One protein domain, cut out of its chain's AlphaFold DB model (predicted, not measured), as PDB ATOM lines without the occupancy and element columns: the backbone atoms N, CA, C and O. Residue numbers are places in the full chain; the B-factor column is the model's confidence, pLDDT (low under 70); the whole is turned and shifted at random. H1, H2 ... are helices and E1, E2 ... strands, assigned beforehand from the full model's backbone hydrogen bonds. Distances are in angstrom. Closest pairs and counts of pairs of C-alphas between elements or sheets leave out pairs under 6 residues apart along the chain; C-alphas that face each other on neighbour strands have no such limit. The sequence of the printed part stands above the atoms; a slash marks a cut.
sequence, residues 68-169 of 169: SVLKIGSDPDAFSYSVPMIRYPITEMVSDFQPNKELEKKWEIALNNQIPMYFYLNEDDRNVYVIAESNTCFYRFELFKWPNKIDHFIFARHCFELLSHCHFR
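What this domain is: This is residues 68 to 169 of the 169 residues of the protein "Hypothetical protein" of Meloidogyne enterolobii (UniProt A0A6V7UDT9). A small three-stranded sheet has one helix, H2, packed along one of its faces, over E2 and E3, in two layers. A second helix, H1, sits off the sheet and meets H2 at that helix's first residues, while residues 74 to 100 make a long loop from E1 to H1. The printed part has 102 residues, with E1, H1, E2, E3 and H2 in that order; the sheet's order is E1, E2, E3, antiparallel. The class is mixed, helices and strands, with under half of the residues in named elements. The whole is compact, with a radius of gyration of the C-alphas of 14.3 A and spans of 41 by 32 by 22 A.

Where its parts are: Find C-alpha 127 at (166.472, 157.066, 184.957); from there E2 runs through residues 127 to 134, 22.5 A. E3, residues 137 to 144, covers 22.6 A, and E1 is residues 69 to 73, 12.4 A. H2, residues 150 to 164, runs 21.2 A to C-alpha 164 at (184.473, 156.701, 175.245). H1 is residues 101 to 112, 16.2 A.

How they stand to each other: Look first at the hairpin E2 and E3, antiparallel at 163 degrees, where N 130 and O 141 are 2.9 A apart, within hydrogen-bond range. On the other side of E2 is E1, antiparallel at 172 degrees, with N 71 and O 131 at 2.9 A. H2 is on the sheet at a height of 9.4 A and runs along the strands, at 27 degrees to E3 on the local plane; the closest C-alphas of the two, Leu 143 and Ala 156, are 6.2 A apart. H1 is not on the sheet. It touches residues 150 to 153 of H2 alone, the closest C-alphas, Trp 107 and Ile 150, being 6.8 A apart; they run opposite ways at a steep tilt of 69 degrees, only just short of about perpendicular. In H1 and H2 every O i to N i+4 pair is within hydrogen-bond range.

The domain as a whole: The C-alphas farthest apart, Ser 82 and Glu 102, are 42.1 A apart. The printed part has no cut; the links E1 to H1 and H1 to E2 are long. Mean pLDDT of the printed part is 71.0, with residues 68 to 96, 119 to 128, 130 to 139 and 164 to 169 under 70.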
ATOM      1  N   SER A  68     182.560 145.011 174.291       53.56
ATOM      2  CA  SER A  68     181.790 143.810 173.955       53.56
ATOM      3  C   SER A  68     180.295 144.130 173.949       53.56
ATOM      4  O   SER A  68     179.551 143.586 173.136       53.56
ATOM      5  N   VAL A  69     179.860 145.041 174.833       58.75
ATOM      6  CA  VAL A  69     178.469 145.472 174.972       58.75
ATOM      7  C   VAL A  69     178.396 146.921 175.470       58.75
ATOM      8  O   VAL A  69     178.922 147.239 176.535       58.75
ATOM      9  N   LEU A  70     177.666 147.778 174.747       63.47
ATOM     10  CA  LEU A  70     177.115 149.036 175.259       63.47
ATOM     11  C   LEU A  70     175.589 148.932 175.206       63.47
ATOM     12  O   LEU A  70     175.011 148.758 174.135       63.47
ATOM     13  N   LYS A  71     174.925 149.003 176.360       65.06
ATOM     14  CA  LYS A  71     173.462 148.966 176.437       65.06
ATOM     15  C   LYS A  71     172.943 150.160 177.211       65.06
ATOM     16  O   LYS A  71     173.425 150.469 178.298       65.06
ATOM     17  N   ILE A  72     171.918 150.779 176.642       65.38
ATOM     18  CA  ILE A  72     171.137 151.830 177.275       65.38
ATOM     19  C   ILE A  72     169.755 151.240 177.522       65.38
ATOM     20  O   ILE A  72     169.098 150.785 176.585       65.38
ATOM     21  N   GLY A  73     169.341 151.192 178.780       63.56
ATOM     22  CA  GLY A  73     168.054 150.636 179.168       63.56
ATOM     23  C   GLY A  73     167.464 151.394 180.339       63.56
ATOM     24  O   GLY A  73     168.170 152.073 181.081       63.56
ATOM     25  N   SER A  74     166.157 151.290 180.486       62.66
ATOM     26  CA  SER A  74     165.438 151.889 181.599       62.66
ATOM     27  C   SER A  74     165.182 150.934 182.755       62.66
ATOM     28  O   SER A  74     165.014 151.375 183.887       62.66
ATOM     29  N   ASP A  75     165.190 149.633 182.476       66.44
ATOM     30  CA  ASP A  75     164.987 148.606 183.482       66.44
ATOM     31  C   ASP A  75     166.349 148.154 184.044       66.44
ATOM     32  O   ASP A  75     167.162 147.582 183.306       66.44
ATOM     33  N   PRO A  76     166.629 148.418 185.332       59.16
ATOM     34  CA  PRO A  76     167.857 147.989 185.983       59.16
ATOM     35  C   PRO A  76     167.989 146.463 186.092       59.16
ATOM     36  O   PRO A  76     169.117 145.969 186.143       59.16
ATOM     37  N   ASP A  77     166.865 145.744 186.117       63.38
ATOM     38  CA  ASP A  77     166.765 144.301 186.344       63.38
ATOM     39  C   ASP A  77     166.732 143.510 185.027       63.38
ATOM     40  O   ASP A  77     167.089 142.330 184.994       63.38
ATOM     41  N   ALA A  78     166.415 144.168 183.901       60.03
ATOM     42  CA  ALA A  78     166.548 143.589 182.558       60.03
ATOM     43  C   ALA A  78     167.998 143.200 182.211       60.03
ATOM     44  O   ALA A  78     168.256 142.440 181.271       60.03
ATOM     45  N   PHE A  79     168.962 143.699 182.980       59.69
ATOM     46  CA  PHE A  79     170.353 143.298 182.910       59.69
ATOM     47  C   PHE A  79     170.597 142.169 183.910       59.69
ATOM     48  O   PHE A  79     171.114 142.389 184.998       59.69
ATOM     49  N   SER A  80     170.239 140.941 183.522       54.88
ATOM     50  CA  SER A  80     170.314 139.717 184.342       54.88
ATOM     51  C   SER A  80     171.727 139.283 184.766       54.88
ATOM     52  O   SER A  80     171.948 138.117 185.096       54.88
ATOM     53  N   TYR A  81     172.717 140.164 184.692       55.56
ATOM     54  CA  TYR A  81     174.077 139.842 185.068       55.56
ATOM     55  C   TYR A  81     174.260 140.146 186.552       55.56
ATOM     56  O   TYR A  81     173.971 141.248 187.012       55.56
ATOM     57  N   SER A  82     174.793 139.173 187.293       54.44
ATOM     58  CA  SER A  82     175.320 139.307 188.657       54.44
ATOM     59  C   SER A  82     176.579 140.186 188.674       54.44
ATOM     60  O   SER A  82     177.640 139.787 189.151       54.44
ATOM     61  N   VAL A  83     176.495 141.353 188.046       55.38
ATOM     62  CA  VAL A  83     177.586 142.301 187.902       55.38
ATOM     63  C   VAL A  83     177.605 143.154 189.162       55.38
ATOM     64  O   VAL A  83     176.568 143.725 189.518       55.38
ATOM     65  N   PRO A  84     178.756 143.263 189.847       53.97
ATOM     66  CA  PRO A  84     178.888 144.164 190.973       53.97
ATOM     67  C   PRO A  84     178.544 145.575 190.505       53.97
ATOM     68  O   PRO A  84     179.210 146.152 189.646       53.97
ATOM     69  N   MET A  85     177.465 146.119 191.051       53.28
ATOM     70  CA  MET A  85     177.086 147.499 190.824       53.28
ATOM     71  C   MET A  85     178.156 148.372 191.471       53.28
ATOM     72  O   MET A  85     178.163 148.549 192.690       53.28
ATOM     73  N   ILE A  86     179.053 148.934 190.666       53.41
ATOM     74  CA  ILE A  86     179.917 149.995 191.160       53.41
ATOM     75  C   ILE A  86     179.055 151.256 191.242       53.41
ATOM     76  O   ILE A  86     178.927 152.010 190.280       53.41
ATOM     77  N   ARG A  87     178.395 151.448 192.391       50.91
ATOM     78  CA  ARG A  87     177.813 152.741 192.759       50.91
ATOM     79  C   ARG A  87     178.971 153.676 193.047       50.91
ATOM     80  O   ARG A  87     179.447 153.730 194.175       50.91
ATOM     81  N   TYR A  88     179.433 154.383 192.027       53.69
ATOM     82  CA  TYR A  88     180.316 155.510 192.263       53.69
ATOM     83  C   TYR A  88     179.495 156.627 192.915       53.69
ATOM     84  O   TYR A  88     178.493 157.059 192.335       53.69
ATOM     85  N   PRO A  89     179.861 157.088 194.120       48.38
ATOM     86  CA  PRO A  89     179.301 158.321 194.633       48.38
ATOM     87  C   PRO A  89     179.717 159.452 193.688       48.38
ATOM     88  O   PRO A  89     180.894 159.589 193.357       48.38
ATOM     89  N   ILE A  90     178.744 160.270 193.268       51.66
ATOM     90  CA  ILE A  90     178.927 161.441 192.381       51.66
ATOM     91  C   ILE A  90     180.096 162.331 192.855       51.66
ATOM     92  O   ILE A  90     180.741 162.999 192.056       51.66
ATOM     93  N   THR A  91     180.396 162.311 194.156       46.03
ATOM     94  CA  THR A  91     181.403 163.140 194.820       46.03
ATOM     95  C   THR A  91     182.850 162.655 194.694       46.03
ATOM     96  O   THR A  91     183.748 163.450 194.942       46.03
ATOM     97  N   GLU A  92     183.110 161.391 194.343       48.84
ATOM     98  CA  GLU A  92     184.488 160.856 194.259       48.84
ATOM     99  C   GLU A  92     185.050 160.828 192.832       48.84
ATOM    100  O   GLU A  92     186.250 160.653 192.635       48.84
ATOM    101  N   MET A  93     184.203 161.059 191.829       53.16
ATOM    102  CA  MET A  93     184.593 161.181 190.426       53.16
ATOM    103  C   MET A  93     184.492 162.641 189.994       53.16
ATOM    104  O   MET A  93     183.592 163.045 189.260       53.16
ATOM    105  N   VAL A  94     185.418 163.455 190.495       53.03
ATOM    106  CA  VAL A  94     185.569 164.828 190.016       53.03
ATOM    107  C   VAL A  94     186.193 164.741 188.629       53.03
ATOM    108  O   VAL A  94     187.391 164.510 188.484       53.03
ATOM    109  N   SER A  95     185.368 164.870 187.590       61.06
ATOM    110  CA  SER A  95     185.900 165.264 186.292       61.06
ATOM    111  C   SER A  95     186.547 166.637 186.465       61.06
ATOM    112  O   SER A  95     185.892 167.556 186.955       61.06
ATOM    113  N   ASP A  96     187.795 166.807 186.022       68.94
ATOM    114  CA  ASP A  96     188.428 168.134 185.919       68.94
ATOM    115  C   ASP A  96     187.682 169.049 184.932       68.94
ATOM    116  O   ASP A  96     187.996 170.232 184.791       68.94
ATOM    117  N   PHE A  97     186.694 168.501 184.218       78.62
ATOM    118  CA  PHE A  97     185.831 169.253 183.341       78.62
ATOM    119  C   PHE A  97     185.063 170.335 184.105       78.62
ATOM    120  O   PHE A  97     184.200 170.059 184.939       78.62
ATOM    121  N   GLN A  98     185.333 171.580 183.730       83.19
ATOM    122  CA  GLN A  98     184.556 172.741 184.130       83.19
ATOM    123  C   GLN A  98     183.886 173.307 182.874       83.19
ATOM    124  O   GLN A  98     184.591 173.647 181.915       83.19
ATOM    125  N   PRO A  99     182.544 173.388 182.823       83.44
ATOM    126  CA  PRO A  99     181.878 174.012 181.694       83.44
ATOM    127  C   PRO A  99     182.304 175.480 181.597       83.44
ATOM    128  O   PRO A  99     182.421 176.189 182.591       83.44
ATOM    129  N   ASN A 100     182.558 175.954 180.379       89.56
ATOM    130  CA  ASN A 100     182.769 177.382 180.171       89.56
ATOM    131  C   ASN A 100     181.429 178.137 180.278       89.56
ATOM    132  O   ASN A 100     180.358 177.542 180.170       89.56
ATOM    133  N   LYS A 101     181.488 179.470 180.404       91.69
ATOM    134  CA  LYS A 101     180.292 180.321 180.562       91.69
ATOM    135  C   LYS A 101     179.246 180.142 179.459       91.69
ATOM    136  O   LYS A 101     178.054 180.304 179.703       91.69
ATOM    137  N   GLU A 102     179.676 179.861 178.229       91.44
ATOM    138  CA  GLU A 102     178.743 179.656 177.119       91.44
ATOM    139  C   GLU A 102     177.974 178.341 177.286       91.44
ATOM    140  O   GLU A 102     176.757 178.299 177.098       91.44
ATOM    141  N   LEU A 103     178.676 177.273 177.660       87.12
ATOM    142  CA  LEU A 103     178.087 175.963 177.881       87.12
ATOM    143  C   LEU A 103     177.217 175.935 179.140       87.12
ATOM    144  O   LEU A 103     176.113 175.401 179.078       87.12
ATOM    145  N   GLU A 104     177.661 176.563 180.234       91.75
ATOM    146  CA  GLU A 104     176.849 176.747 181.446       91.75
ATOM    147  C   GLU A 104     175.516 177.400 181.101       91.75
ATOM    148  O   GLU A 104     174.466 176.854 181.422       91.75
ATOM    149  N   LYS A 105     175.537 178.499 180.338       93.69
ATOM    150  CA  LYS A 105     174.314 179.180 179.906       93.69
ATOM    151  C   LYS A 105     173.396 178.270 179.082       93.69
ATOM    152  O   LYS A 105     172.179 178.314 179.246       93.69
ATOM    153  N   LYS A 106     173.947 177.438 178.189       91.19
ATOM    154  CA  LYS A 106     173.151 176.457 177.420       91.19
ATOM    155  C   LYS A 106     172.503 175.425 178.344       91.19
ATOM    156  O   LYS A 106     171.333 175.095 178.159       91.19
ATOM    157  N   TRP A 107     173.239 174.941 179.338       93.25
ATOM    158  CA  TRP A 107     172.732 173.982 180.314       93.25
ATOM    159  C   TRP A 107     171.695 174.594 181.255       93.25
ATOM    160  O   TRP A 107     170.679 173.960 181.516       93.25
ATOM    161  N   GLU A 108     171.867 175.841 181.687       94.06
ATOM    162  CA  GLU A 108     170.852 176.585 182.440       94.06
ATOM    163  C   GLU A 108     169.558 176.751 181.639       94.06
ATOM    164  O   GLU A 108     168.469 176.524 182.161       94.06
ATOM    165  N   ILE A 109     169.657 177.099 180.351       92.50
ATOM    166  CA  ILE A 109     168.491 177.171 179.460       92.50
ATOM    167  C   ILE A 109     167.808 175.802 179.367       92.50
ATOM    168  O   ILE A 109     166.583 175.729 179.454       92.50
ATOM    169  N   ALA A 110     168.581 174.723 179.222       89.69
ATOM    170  CA  ALA A 110     168.043 173.368 179.191       89.69
ATOM    171  C   ALA A 110     167.330 173.000 180.502       89.69
ATOM    172  O   ALA A 110     166.219 172.485 180.448       89.69
ATOM    173  N   LEU A 111     167.909 173.328 181.663       92.06
ATOM    174  CA  LEU A 111     167.284 173.127 182.976       92.06
ATOM    175  C   LEU A 111     165.963 173.886 183.106       92.06
ATOM    176  O   LEU A 111     164.946 173.302 183.473       92.06
ATOM    177  N   ASN A 112     165.974 175.180 182.780       93.38
ATOM    178  CA  ASN A 112     164.808 176.051 182.916       93.38
ATOM    179  C   ASN A 112     163.655 175.613 182.010       93.38
ATOM    180  O   ASN A 112     162.496 175.661 182.412       93.38
ATOM    181  N   ASN A 113     163.981 175.142 180.808       91.19
ATOM    182  CA  ASN A 113     163.007 174.619 179.855       91.19
ATOM    183  C   ASN A 113     162.677 173.137 180.084       91.19
ATOM    184  O   ASN A 113     161.938 172.564 179.288       91.19
ATOM    185  N   GLN A 114     163.235 172.514 181.132       88.00
ATOM    186  CA  GLN A 114     163.103 171.085 181.421       88.00
ATOM    187  C   GLN A 114     163.399 170.222 180.191       88.00
ATOM    188  O   GLN A 114     162.686 169.273 179.903       88.00
ATOM    189  N   ILE A 115     164.437 170.561 179.428       84.25
ATOM    190  CA  ILE A 115     164.837 169.775 178.263       84.25
ATOM    191  C   ILE A 115     165.441 168.461 178.775       84.25
ATOM    192  O   ILE A 115     166.363 168.492 179.598       84.25
ATOM    193  N   PRO A 116     164.950 167.301 178.312       79.94
ATOM    194  CA  PRO A 116     165.517 166.032 178.724       79.94
ATOM    195  C   PRO A 116     166.937 165.865 178.191       79.94
ATOM    196  O   PRO A 116     167.255 166.292 177.083       79.94
ATOM    197  N   MET A 117     167.782 165.185 178.963       76.69
ATOM    198  CA  MET A 117     169.183 164.982 178.580       76.69
ATOM    199  C   MET A 117     169.346 163.965 177.439       76.69
ATOM    200  O   MET A 117     170.322 164.014 176.695       76.69
ATOM    201  N   TYR A 118     168.376 163.062 177.288       73.31
ATOM    202  CA  TYR A 118     168.396 161.973 176.316       73.31
ATOM    203  C   TYR A 118     167.046 161.854 175.625       73.31
ATOM    204  O   TYR A 118     166.013 162.129 176.231       73.31
ATOM    205  N   PHE A 119     167.045 161.376 174.383       63.66
ATOM    206  CA  PHE A 119     165.822 160.917 173.731       63.66
ATOM    207  C   PHE A 119     165.479 159.509 174.220       63.66
ATOM    208  O   PHE A 119     166.343 158.634 174.273       63.66
ATOM    209  N   TYR A 120     164.216 159.282 174.565       63.94
ATOM    210  CA  TYR A 120     163.722 158.002 175.065       63.94
ATOM    211  C   TYR A 120     162.492 157.565 174.282       63.94
ATOM    212  O   TYR A 120     161.669 158.377 173.871       63.94
ATOM    213  N   LEU A 121     162.380 156.251 174.095       53.09
ATOM    214  CA  LEU A 121     161.212 155.627 173.478       53.09
ATOM    215  C   LEU A 121     160.081 155.379 174.487       53.09
ATOM    216  O   LEU A 121     158.968 155.089 174.068       53.09
ATOM    217  N   ASN A 122     160.371 155.463 175.793       60.72
ATOM    218  CA  ASN A 122     159.426 155.171 176.867       60.72
ATOM    219  C   ASN A 122     159.366 156.334 177.873       60.72
ATOM    220  O   ASN A 122     160.395 156.795 178.384       60.72
ATOM    221  N   GLU A 123     158.166 156.848 178.135       61.31
ATOM    222  CA  GLU A 123     157.969 158.067 178.931       61.31
ATOM    223  C   GLU A 123     158.015 157.820 180.447       61.31
ATOM    224  O   GLU A 123     158.433 158.713 181.188       61.31
ATOM    225  N   ASP A 124     157.713 156.603 180.899       63.47
ATOM    226  CA  ASP A 124     157.547 156.281 182.326       63.47
ATOM    227  C   ASP A 124     158.861 156.110 183.100       63.47
ATOM    228  O   ASP A 124     158.906 156.203 184.331       63.47
ATOM    229  N   ASP A 125     159.966 155.907 182.391       63.94
ATOM    230  CA  ASP A 125     161.238 155.599 183.024       63.94
ATOM    231  C   ASP A 125     161.935 156.876 183.486       63.94
ATOM    232  O   ASP A 125     162.175 157.782 182.687       63.94
ATOM    233  N   ARG A 126     162.234 156.978 184.787       62.88
ATOM    234  CA  ARG A 126     162.835 158.183 185.394       62.88
ATOM    235  C   ARG A 126     164.345 158.280 185.204       62.88
ATOM    236  O   ARG A 126     164.867 159.392 185.163       62.88
ATOM    237  N   ASN A 127     165.022 157.144 185.062       65.94
ATOM    238  CA  ASN A 127     166.472 157.066 184.957       65.94
ATOM    239  C   ASN A 127     166.880 156.256 183.729       65.94
ATOM    240  O   ASN A 127     166.163 155.362 183.281       65.94
ATOM    241  N   VAL A 128     168.046 156.594 183.190       67.25
ATOM    242  CA  VAL A 128     168.675 155.876 182.088       67.25
ATOM    243  C   VAL A 128     169.875 155.134 182.649       67.25
ATOM    244  O   VAL A 128     170.783 155.751 183.201       67.25
ATOM    245  N   TYR A 129     169.896 153.814 182.502       70.38
ATOM    246  CA  TYR A 129     171.040 153.002 182.884       70.38
ATOM    247  C   TYR A 129     171.934 152.780 181.674       70.38
ATOM    248  O   TYR A 129     171.496 152.229 180.662       70.38
ATOM    249  N   VAL A 130     173.194 153.192 181.787       68.12
ATOM    250  CA  VAL A 130     174.216 152.875 180.790       68.12
ATOM    251  C   VAL A 130     175.092 151.775 181.342       68.12
ATOM    252  O   VAL A 130     175.764 151.970 182.354       68.12
ATOM    253  N   ILE A 131     175.067 150.626 180.672       66.62
ATOM    254  CA  ILE A 131     175.954 149.511 180.966       66.62
ATOM    255  C   ILE A 131     176.989 149.402 179.866       66.62
ATOM    256  O   ILE A 131     176.638 149.254 178.695       66.62
ATOM    257  N   ALA A 132     178.254 149.437 180.260       65.31
ATOM    258  CA  ALA A 132     179.351 149.151 179.363       65.31
ATOM    259  C   ALA A 132     180.220 148.036 179.907       65.31
ATOM    260  O   ALA A 132     180.723 148.103 181.029       65.31
ATOM    261  N   GLU A 133     180.406 147.024 179.075       63.75
ATOM    262  CA  GLU A 133     181.294 145.913 179.336       63.75
ATOM    263  C   GLU A 133     182.591 146.113 178.554       63.75
ATOM    264  O   GLU A 133     182.613 146.276 177.330       63.75
ATOM    265  N   SER A 134     183.686 146.126 179.299       65.12
ATOM    266  CA  SER A 134     185.038 146.006 178.773       65.12
ATOM    267  C   SER A 134     185.614 144.667 179.214       65.12
ATOM    268  O   SER A 134     185.151 144.093 180.198       65.12
ATOM    269  N   ASN A 135     186.680 144.212 178.553       59.06
ATOM    270  CA  ASN A 135     187.337 142.925 178.833       59.06
ATOM    271  C   ASN A 135     187.704 142.693 180.314       59.06
ATOM    272  O   ASN A 135     187.963 141.560 180.704       59.06
ATOM    273  N   THR A 136     187.771 143.750 181.130       59.75
ATOM    274  CA  THR A 136     188.180 143.685 182.539       59.75
ATOM    275  C   THR A 136     187.171 144.284 183.516       59.75
ATOM    276  O   THR A 136     187.315 144.081 184.721       59.75
ATOM    277  N   CYS A 137     186.190 145.064 183.051       63.28
ATOM    278  CA  CYS A 137     185.327 145.862 183.925       63.28
ATOM    279  C   CYS A 137     183.934 146.064 183.333       63.28
ATOM    280  O   CYS A 137     183.795 146.315 182.133       63.28
ATOM    281  N   PHE A 138     182.940 146.079 184.217       66.56
ATOM    282  CA  PHE A 138     181.588 146.524 183.919       66.56
ATOM    283  C   PHE A 138     181.350 147.888 184.555       66.56
ATOM    284  O   PHE A 138     181.607 148.084 185.743       66.56
ATOM    285  N   TYR A 139     180.821 148.813 183.769       68.19
ATOM    286  CA  TYR A 139     180.372 150.112 184.239       68.19
ATOM    287  C   TYR A 139     178.859 150.140 184.186       68.19
ATOM    288  O   TYR A 139     178.283 149.748 183.176       68.19
ATOM    289  N   ARG A 140     178.224 150.607 185.260       72.19
ATOM    290  CA  ARG A 140     176.789 150.876 185.296       72.19
ATOM    291  C   ARG A 140     176.578 152.290 185.815       72.19
ATOM    292  O   ARG A 140     176.821 152.551 186.988       72.19
ATOM    293  N   PHE A 141     176.110 153.177 184.948       75.38
ATOM    294  CA  PHE A 141     175.804 154.562 185.295       75.38
ATOM    295  C   PHE A 141     174.298 154.758 185.363       75.38
ATOM    296  O   PHE A 141     173.582 154.303 184.476       75.38
ATOM    297  N   GLU A 142     173.825 155.434 186.405       76.88
ATOM    298  CA  GLU A 142     172.444 155.898 186.508       76.88
ATOM    299  C   GLU A 142     172.404 157.372 186.110       76.88
ATOM    300  O   GLU A 142     172.861 158.243 186.846       76.88
ATOM    301  N   LEU A 143     171.916 157.642 184.905       79.44
ATOM    302  CA  LEU A 143     171.851 158.978 184.337       79.44
ATOM    303  C   LEU A 143     170.448 159.554 184.525       79.44
ATOM    304  O   LEU A 143     169.437 158.895 184.270       79.44
ATOM    305  N   PHE A 144     170.394 160.813 184.949       80.69
ATOM    306  CA  PHE A 144     169.139 161.526 185.157       80.69
ATOM    307  C   PHE A 144     168.483 161.849 183.816       80.69
ATOM    308  O   PHE A 144     169.073 162.531 182.977       80.69
ATOM    309  N   LYS A 145     167.233 161.415 183.633       78.00
ATOM    310  CA  LYS A 145     166.431 161.781 182.457       78.00
ATOM    311  C   LYS A 145     166.158 163.280 182.403       78.00
ATOM    312  O   LYS A 145     166.328 163.920 181.366       78.00
ATOM    313  N   TRP A 146     165.751 163.811 183.551       83.38
ATOM    314  CA  TRP A 146     165.414 165.208 183.763       83.38
ATOM    315  C   TRP A 146     166.449 165.803 184.715       83.38
ATOM    316  O   TRP A 146     166.316 165.664 185.937       83.38
ATOM    317  N   PRO A 147     167.534 166.394 184.192       85.25
ATOM    318  CA  PRO A 147     168.478 167.085 185.048       85.25
ATOM    319  C   PRO A 147     167.763 168.232 185.763       85.25
ATOM    320  O   PRO A 147     166.944 168.931 185.174       85.25
ATOM    321  N   ASN A 148     168.076 168.423 187.042       88.00
ATOM    322  CA  ASN A 148     167.558 169.541 187.836       88.00
ATOM    323  C   ASN A 148     168.681 170.428 188.398       88.00
ATOM    324  O   ASN A 148     168.404 171.412 189.079       88.00
ATOM    325  N   LYS A 149     169.940 170.077 188.113       91.19
ATOM    326  CA  LYS A 149     171.157 170.792 188.504       91.19
ATOM    327  C   LYS A 149     172.225 170.616 187.430       91.19
ATOM    328  O   LYS A 149     172.247 169.598 186.738       91.19
ATOM    329  N   ILE A 150     173.134 171.584 187.339       88.50
ATOM    330  CA  ILE A 150     174.281 171.550 186.419       88.50
ATOM    331  C   ILE A 150     175.161 170.315 186.662       88.50
ATOM    332  O   ILE A 150     175.571 169.661 185.704       88.50
ATOM    333  N   ASP A 151     175.343 169.921 187.923       86.94
ATOM    334  CA  ASP A 151     176.121 168.737 188.309       86.94
ATOM    335  C   ASP A 151     175.655 167.453 187.610       86.94
ATOM    336  O   ASP A 151     176.464 166.573 187.330       86.94
ATOM    337  N   HIS A 152     174.368 167.341 187.263       86.19
ATOM    338  CA  HIS A 152     173.859 166.178 186.534       86.19
ATOM    339  C   HIS A 152     174.401 166.115 185.099       86.19
ATOM    340  O   HIS A 152     174.672 165.022 184.604       86.19
ATOM    341  N   PHE A 153     174.594 167.261 184.434       86.12
ATOM    342  CA  PHE A 153     175.216 167.320 183.106       86.12
ATOM    343  C   PHE A 153     176.709 167.019 183.176       86.12
ATOM    344  O   PHE A 153     177.226 166.295 182.327       86.12
ATOM    345  N   ILE A 154     177.394 167.537 184.200       85.44
ATOM    346  CA  ILE A 154     178.815 167.252 184.433       85.44
ATOM    347  C   ILE A 154     179.008 165.752 184.671       85.44
ATOM    348  O   ILE A 154     179.851 165.131 184.026       85.44
ATOM    349  N   PHE A 155     178.182 165.155 185.532       83.69
ATOM    350  CA  PHE A 155     178.207 163.723 185.807       83.69
ATOM    351  C   PHE A 155     177.947 162.893 184.546       83.69
ATOM    352  O   PHE A 155     178.707 161.976 184.241       83.69
ATOM    353  N   ALA A 156     176.914 163.238 183.775       81.88
ATOM    354  CA  ALA A 156     176.617 162.568 182.516       81.88
ATOM    355  C   ALA A 156     177.778 162.649 181.524       81.88
ATOM    356  O   ALA A 156     178.193 161.625 180.983       81.88
ATOM    357  N   ARG A 157     178.349 163.844 181.332       82.88
ATOM    358  CA  ARG A 157     179.535 164.030 180.496       82.88
ATOM    359  C   ARG A 157     180.672 163.140 180.972       82.88
ATOM    360  O   ARG A 157     181.214 162.401 180.163       82.88
ATOM    361  N   HIS A 158     180.991 163.152 182.263       79.69
ATOM    362  CA  HIS A 158     182.042 162.305 182.818       79.69
ATOM    363  C   HIS A 158     181.804 160.816 182.537       79.69
ATOM    364  O   HIS A 158     182.724 160.111 182.127       79.69
ATOM    365  N   CYS A 159     180.562 160.341 182.678       77.69
ATOM    366  CA  CYS A 159     180.204 158.972 182.313       77.69
ATOM    367  C   CYS A 159     180.507 158.706 180.832       77.69
ATOM    368  O   CYS A 159     181.153 157.712 180.510       77.69
ATOM    369  N   PHE A 160     180.120 159.609 179.925       76.50
ATOM    370  CA  PHE A 160     180.446 159.476 178.503       76.50
ATOM    371  C   PHE A 160     181.947 159.530 178.218       76.50
ATOM    372  O   PHE A 160     182.416 158.793 177.353       76.50
ATOM    373  N   GLU A 161     182.718 160.336 178.943       76.00
ATOM    374  CA  GLU A 161     184.181 160.387 178.827       76.00
ATOM    375  C   GLU A 161     184.826 159.066 179.265       76.00
ATOM    376  O   GLU A 161     185.661 158.523 178.543       76.00
ATOM    377  N   LEU A 162     184.391 158.504 180.399       74.00
ATOM    378  CA  LEU A 162     184.854 157.204 180.902       74.00
ATOM    379  C   LEU A 162     184.524 156.060 179.949       74.00
ATOM    380  O   LEU A 162     185.326 155.143 179.761       74.00
ATOM    381  N   LEU A 163     183.330 156.104 179.365       70.88
ATOM    382  CA  LEU A 163     182.912 155.147 178.358       70.88
ATOM    383  C   LEU A 163     183.802 155.302 177.128       70.88
ATOM    384  O   LEU A 163     184.568 154.399 176.790       70.88
ATOM    385  N   SER A 164     183.772 156.469 176.502       67.00
ATOM    386  CA  SER A 164     184.473 156.701 175.245       67.00
ATOM    387  C   SER A 164     185.998 156.662 175.367       67.00
ATOM    388  O   SER A 164     186.651 156.540 174.341       67.00
ATOM    389  N   HIS A 165     186.591 156.735 176.568       64.38
ATOM    390  CA  HIS A 165     188.032 156.996 176.762       64.38
ATOM    391  C   HIS A 165     188.476 158.292 176.070       64.38
ATOM    392  O   HIS A 165     189.615 158.440 175.632       64.38
ATOM    393  N   CYS A 166     187.556 159.250 175.960       62.50
ATOM    394  CA  CYS A 166     187.795 160.547 175.354       62.50
ATOM    395  C   CYS A 166     187.675 161.619 176.433       62.50
ATOM    396  O   CYS A 166     186.570 161.966 176.835       62.50
ATOM    397  N   HIS A 167     188.799 162.184 176.867       61.22
ATOM    398  CA  HIS A 167     188.782 163.387 177.696       61.22
ATOM    399  C   HIS A 167     188.591 164.607 176.797       61.22
ATOM    400  O   HIS A 167     189.445 164.905 175.959       61.22
ATOM    401  N   PHE A 168     187.473 165.311 176.949       54.47
ATOM    402  CA  PHE A 168     187.230 166.539 176.206       54.47
ATOM    403  C   PHE A 168     187.815 167.708 177.001       54.47
ATOM    404  O   PHE A 168     187.156 168.242 177.896       54.47
ATOM    405  N   ARG A 169     189.060 168.067 176.680       53.16
ATOM    406  CA  ARG A 169     189.687 169.316 177.133       53.16
ATOM    407  C   ARG A 169     189.284 170.480 176.243       53.16
ATOM    408  O   ARG A 169     189.243 170.272 175.009       53.16
TER     409      ARG A 169